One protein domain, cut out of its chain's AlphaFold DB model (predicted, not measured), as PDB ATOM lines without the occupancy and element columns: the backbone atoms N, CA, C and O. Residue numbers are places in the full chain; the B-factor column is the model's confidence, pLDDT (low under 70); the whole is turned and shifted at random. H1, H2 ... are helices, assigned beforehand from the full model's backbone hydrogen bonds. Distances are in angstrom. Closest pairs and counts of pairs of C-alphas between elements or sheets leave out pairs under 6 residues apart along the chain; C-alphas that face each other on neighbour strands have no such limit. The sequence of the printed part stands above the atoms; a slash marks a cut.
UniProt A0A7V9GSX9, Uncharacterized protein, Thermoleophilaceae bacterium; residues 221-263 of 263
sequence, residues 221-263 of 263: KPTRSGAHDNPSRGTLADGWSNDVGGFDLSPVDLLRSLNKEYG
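This is residues 221 to 263 of the 263 residues of an uncharacterized protein of Thermoleophilaceae bacterium (UniProt A0A7V9GSX9). A loose rod: an unnamed opening stretch, residues 221 to 232, leads into helix H1, and a loop, residues 242 to 250, swings out before helix H2 continues the rod from near the end of H1. The printed part has 43 residues, 21 of them in the two named helices, H1 then H2, with no named strand; the class is all helix. The radius of gyration of the C-alphas is 12.8 A and the spans are 40 by 19 by 11 A.

H1, residues 233 to 241, starts at C-alpha 233 (162.595, 206.195, 136.899) and is 13.5 A long. H2, residues 251 to 262, is 16.5 A long and ends at C-alpha 262 (191.192, 194.200, 133.786).

H2 touches H1 with residues 251 to 253 alone; the closest C-alphas, of Trp 240 and Pro 251, are 5.3 A apart. They run the same way at a tilt of 37 degrees, only just steep. In H2 every O i to N i+4 pair is within hydrogen-bond range, in H1 3 of 5.

The C-alphas of Ser 225 and Gly 263, the two farthest apart, are 40.8 A apart. The printed part has no cut, and the link from H1 to H2 is short. Residues 224 to 227 and 258 to 263 have pLDDT under 70.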
ATOM      1  N   LYS A 221     168.997 205.905 148.164       81.56
ATOM      2  CA  LYS A 221     169.373 205.954 149.581       81.56
ATOM      3  C   LYS A 221     168.225 205.384 150.413       81.56
ATOM      4  O   LYS A 221     167.074 205.773 150.186       81.56
ATOM      5  N   PRO A 222     168.505 204.535 151.412       74.38
ATOM      6  CA  PRO A 222     167.512 204.203 152.420       74.38
ATOM      7  C   PRO A 222     167.015 205.501 153.067       74.38
ATOM      8  O   PRO A 222     167.794 206.270 153.631       74.38
ATOM      9  N   THR A 223     165.718 205.779 152.960       70.62
ATOM     10  CA  THR A 223     165.089 206.949 153.586       70.62
ATOM     11  C   THR A 223     164.059 206.485 154.601       70.62
ATOM     12  O   THR A 223     163.381 205.479 154.402       70.62
ATOM     13  N   ARG A 224     163.893 207.240 155.693       64.31
ATOM     14  CA  ARG A 224     162.840 206.965 156.688       64.31
ATOM     15  C   ARG A 224     161.420 207.169 156.139       64.31
ATOM     16  O   ARG A 224     160.470 206.741 156.777       64.31
ATOM     17  N   SER A 225     161.272 207.835 154.992       65.56
ATOM     18  CA  SER A 225     159.987 208.204 154.389       65.56
ATOM     19  C   SER A 225     159.421 207.169 153.407       65.56
ATOM     20  O   SER A 225     158.379 207.431 152.813       65.56
ATOM     21  N   GLY A 226     160.088 206.028 153.189       62.84
ATOM     22  CA  GLY A 226     159.613 204.981 152.268       62.84
ATOM     23  C   GLY A 226     159.778 205.310 150.777       62.84
ATOM     24  O   GLY A 226     159.406 204.509 149.928       62.84
ATOM     25  N   ALA A 227     160.398 206.445 150.422       62.12
ATOM     26  CA  ALA A 227     160.684 206.805 149.024       62.12
ATOM     27  C   ALA A 227     161.623 205.801 148.317       62.12
ATOM     28  O   ALA A 227     161.719 205.790 147.092       62.12
ATOM     29  N   HIS A 228     162.293 204.947 149.096       75.69
ATOM     30  CA  HIS A 228     163.062 203.804 148.615       75.69
ATOM     31  C   HIS A 228     162.192 202.714 147.958       75.69
ATOM     32  O   HIS A 228     162.659 202.052 147.037       75.69
ATOM     33  N   ASP A 229     160.937 202.539 148.386       81.56
ATOM     34  CA  ASP A 229     160.133 201.366 148.008       81.56
ATOM     35  C   ASP A 229     159.400 201.537 146.671       81.56
ATOM     36  O   ASP A 229     158.974 200.560 146.058       81.56
ATOM     37  N   ASN A 230     159.273 202.777 146.193       84.62
ATOM     38  CA  ASN A 230     158.700 203.086 144.885       84.62
ATOM     39  C   ASN A 230     159.420 204.280 144.232       84.62
ATOM     40  O   ASN A 230     158.845 205.368 144.105       84.62
ATOM     41  N   PRO A 231     160.701 204.119 143.866       86.38
ATOM     42  CA  PRO A 231     161.486 205.206 143.310       86.38
ATOM     43  C   PRO A 231     161.008 205.555 141.901       86.38
ATOM     44  O   PRO A 231     160.587 204.700 141.119       86.38
ATOM     45  N   SER A 232     161.118 206.833 141.541       88.06
ATOM     46  CA  SER A 232     160.861 207.242 140.163       88.06
ATOM     47  C   SER A 232     161.927 206.668 139.220       88.06
ATOM     48  O   SER A 232     163.060 206.394 139.624       88.06
ATOM     49  N   ARG A 233     161.605 206.567 137.925       87.12
ATOM     50  CA  ARG A 233     162.595 206.195 136.899       87.12
ATOM     51  C   ARG A 233     163.814 207.127 136.897       87.12
ATOM     52  O   ARG A 233     164.923 206.645 136.712       87.12
ATOM     53  N   GLY A 234     163.604 208.428 137.119       87.81
ATOM     54  CA  GLY A 234     164.689 209.410 137.212       87.81
ATOM     55  C   GLY A 234     165.608 209.116 138.395       87.81
ATOM     56  O   GLY A 234     166.809 209.007 138.217       87.81
ATOM     57  N   THR A 235     165.030 208.829 139.565       87.75
ATOM     58  CA  THR A 235     165.781 208.438 140.770       87.75
ATOM     59  C   THR A 235     166.644 207.198 140.528       87.75
ATOM     60  O   THR A 235     167.805 207.175 140.919       87.75
ATOM     61  N   LEU A 236     166.096 206.175 139.861       87.69
ATOM     62  CA  LEU A 236     166.854 204.968 139.522       87.69
ATOM     63  C   LEU A 236     167.986 205.251 138.527       87.69
ATOM     64  O   LEU A 236     169.069 204.692 138.679       87.69
ATOM     65  N   ALA A 237     167.746 206.099 137.522       88.88
ATOM     66  CA  ALA A 237     168.762 206.491 136.548       88.88
ATOM     67  C   ALA A 237     169.891 207.297 137.207       88.88
ATOM     68  O   ALA A 237     171.061 206.961 137.033       88.88
ATOM     69  N   ASP A 238     169.543 208.286 138.030       87.88
ATOM     70  CA  ASP A 238     170.496 209.117 138.766       87.88
ATOM     71  C   ASP A 238     171.352 208.281 139.724       87.88
ATOM     72  O   ASP A 238     172.533 208.570 139.917       87.88
ATOM     73  N   GLY A 239     170.789 207.212 140.295       88.88
ATOM     74  CA  GLY A 239     171.510 206.301 141.181       88.88
ATOM     75  C   GLY A 239     172.704 205.591 140.535       88.88
ATOM     76  O   GLY A 239     173.629 205.202 141.237       88.88
ATOM     77  N   TRP A 240     172.738 205.460 139.204       89.31
ATOM     78  CA  TRP A 240     173.897 204.898 138.497       89.31
ATOM     79  C   TRP A 240     175.083 205.861 138.419       89.31
ATOM     80  O   TRP A 240     176.228 205.417 138.324       89.31
ATOM     81  N   SER A 241     174.816 207.167 138.439       90.00
ATOM     82  CA  SER A 241     175.827 208.222 138.293       90.00
ATOM     83  C   SER A 241     176.228 208.872 139.614       90.00
ATOM     84  O   SER A 241     177.135 209.697 139.627       90.00
ATOM     85  N   ASN A 242     175.587 208.503 140.721       87.25
ATOM     86  CA  ASN A 242     175.868 209.053 142.041       87.25
ATOM     87  C   ASN A 242     176.313 207.952 143.005       87.25
ATOM     88  O   ASN A 242     175.854 206.817 142.913       87.25
ATOM     89  N   ASP A 243     177.167 208.297 143.971       81.06
ATOM     90  CA  ASP A 243     177.443 207.403 145.095       81.06
ATOM     91  C   ASP A 243     176.274 207.437 146.089       81.06
ATOM     92  O   ASP A 243     176.151 208.290 146.978       81.06
ATOM     93  N   VAL A 244     175.352 206.507 145.879       80.44
ATOM     94  CA  VAL A 244     174.172 206.340 146.724       80.44
ATOM     95  C   VAL A 244     174.454 205.415 147.908       80.44
ATOM     96  O   VAL A 244     173.752 205.484 148.917       80.44
ATOM     97  N   GLY A 245     175.469 204.561 147.787       73.19
ATOM     98  CA  GLY A 245     175.768 203.503 148.743       73.19
ATOM     99  C   GLY A 245     176.898 203.804 149.722       73.19
ATOM    100  O   GLY A 245     177.051 203.054 150.681       73.19
ATOM    101  N   GLY A 246     177.623 204.912 149.535       71.94
ATOM    102  CA  GLY A 246     178.730 205.327 150.397       71.94
ATOM    103  C   GLY A 246     180.034 204.595 150.081       71.94
ATOM    104  O   GLY A 246     180.723 204.171 151.006       71.94
ATOM    105  N   PHE A 247     180.332 204.392 148.796       70.25
ATOM    106  CA  PHE A 247     181.524 203.685 148.304       70.25
ATOM    107  C   PHE A 247     182.559 204.604 147.648       70.25
ATOM    108  O   PHE A 247     183.444 204.110 146.954       70.25
ATOM    109  N   ASP A 248     182.421 205.922 147.805       78.44
ATOM    110  CA  ASP A 248     183.262 206.979 147.225       78.44
ATOM    111  C   ASP A 248     183.212 207.087 145.685       78.44
ATOM    112  O   ASP A 248     183.583 208.118 145.123       78.44
ATOM    113  N   LEU A 249     182.702 206.065 144.988       80.19
ATOM    114  CA  LEU A 249     182.486 206.029 143.542       80.19
ATOM    115  C   LEU A 249     181.028 205.708 143.204       80.19
ATOM    116  O   LEU A 249     180.380 204.883 143.853       80.19
ATOM    117  N   SER A 250     180.527 206.312 142.124       86.50
ATOM    118  CA  SER A 250     179.271 205.874 141.515       86.50
ATOM    119  C   SER A 250     179.421 204.467 140.912       86.50
ATOM    120  O   SER A 250     180.534 204.078 140.534       86.50
ATOM    121  N   PRO A 251     178.325 203.703 140.738       85.06
ATOM    122  CA  PRO A 251     178.370 202.427 140.024       85.06
ATOM    123  C   PRO A 251     179.044 202.528 138.649       85.06
ATOM    124  O   PRO A 251     179.847 201.671 138.284       85.06
ATOM    125  N   VAL A 252     178.760 203.592 137.891       85.19
ATOM    126  CA  VAL A 252     179.374 203.819 136.574       85.19
ATOM    127  C   VAL A 252     180.881 204.049 136.681       85.19
ATOM    128  O   VAL A 252     181.634 203.489 135.883       85.19
ATOM    129  N   ASP A 253     181.334 204.848 137.644       83.62
ATOM    130  CA  ASP A 253     182.759 205.163 137.780       83.62
ATOM    131  C   ASP A 253     183.566 203.966 138.285       83.62
ATOM    132  O   ASP A 253     184.654 203.712 137.766       83.62
ATOM    133  N   LEU A 254     183.000 203.167 139.196       78.50
ATOM    134  CA  LEU A 254     183.588 201.893 139.612       78.50
ATOM    135  C   LEU A 254     183.722 200.927 138.428       78.50
ATOM    136  O   LEU A 254     184.771 200.330 138.211       78.50
ATOM    137  N   LEU A 255     182.678 200.769 137.615       78.38
ATOM    138  CA  LEU A 255     182.745 199.866 136.463       78.38
ATOM    139  C   LEU A 255     183.775 200.334 135.421       78.38
ATOM    140  O   LEU A 255     184.462 199.513 134.809       78.38
ATOM    141  N   ARG A 256     183.922 201.651 135.235       78.88
ATOM    142  CA  ARG A 256     184.950 202.228 134.356       78.88
ATOM    143  C   ARG A 256     186.364 202.008 134.886       78.88
ATOM    144  O   ARG A 256     187.247 201.720 134.076       78.88
ATOM    145  N   SER A 257     186.591 202.141 136.195       73.69
ATOM    146  CA  SER A 257     187.917 201.902 136.777       73.69
ATOM    147  C   SER A 257     188.345 200.448 136.584       73.69
ATOM    148  O   SER A 257     189.454 200.200 136.118       73.69
ATOM    149  N   LEU A 258     187.427 199.502 136.791       67.94
ATOM    150  CA  LEU A 258     187.683 198.074 136.594       67.94
ATOM    151  C   LEU A 258     188.002 197.729 135.138       67.94
ATOM    152  O   LEU A 258     188.900 196.933 134.876       67.94
ATOM    153  N   ASN A 259     187.323 198.349 134.169       66.25
ATOM    154  CA  ASN A 259     187.665 198.154 132.758       66.25
ATOM    155  C   ASN A 259     189.084 198.647 132.428       66.25
ATOM    156  O   ASN A 259     189.720 198.108 131.533       66.25
ATOM    157  N   LYS A 260     189.595 199.664 133.127       68.19
ATOM    158  CA  LYS A 260     190.976 200.129 132.938       68.19
ATOM    159  C   LYS A 260     192.001 199.138 133.501       68.19
ATOM    160  O   LYS A 260     193.114 199.070 132.994       68.19
ATOM    161  N   GLU A 261     191.631 198.418 134.551       64.81
ATOM    162  CA  GLU A 261     192.510 197.499 135.271       64.81
ATOM    163  C   GLU A 261     192.530 196.088 134.668       64.81
ATOM    164  O   GLU A 261     193.593 195.485 134.541       64.81
ATOM    165  N   TYR A 262     191.366 195.582 134.250       62.00
ATOM    166  CA  TYR A 262     191.192 194.200 133.786       62.00
ATOM    167  C   TYR A 262     190.825 194.064 132.293       62.00
ATOM    168  O   TYR A 262     190.711 192.933 131.803       62.00
ATOM    169  N   GLY A 263     190.596 195.182 131.586       55.69
ATOM    170  CA  GLY A 263     190.167 195.237 130.176       55.69
ATOM    171  C   GLY A 263     191.288 195.134 129.152       55.69
ATOM    172  O   GLY A 263     192.399 195.647 129.402       55.69
TER     173      GLY A 263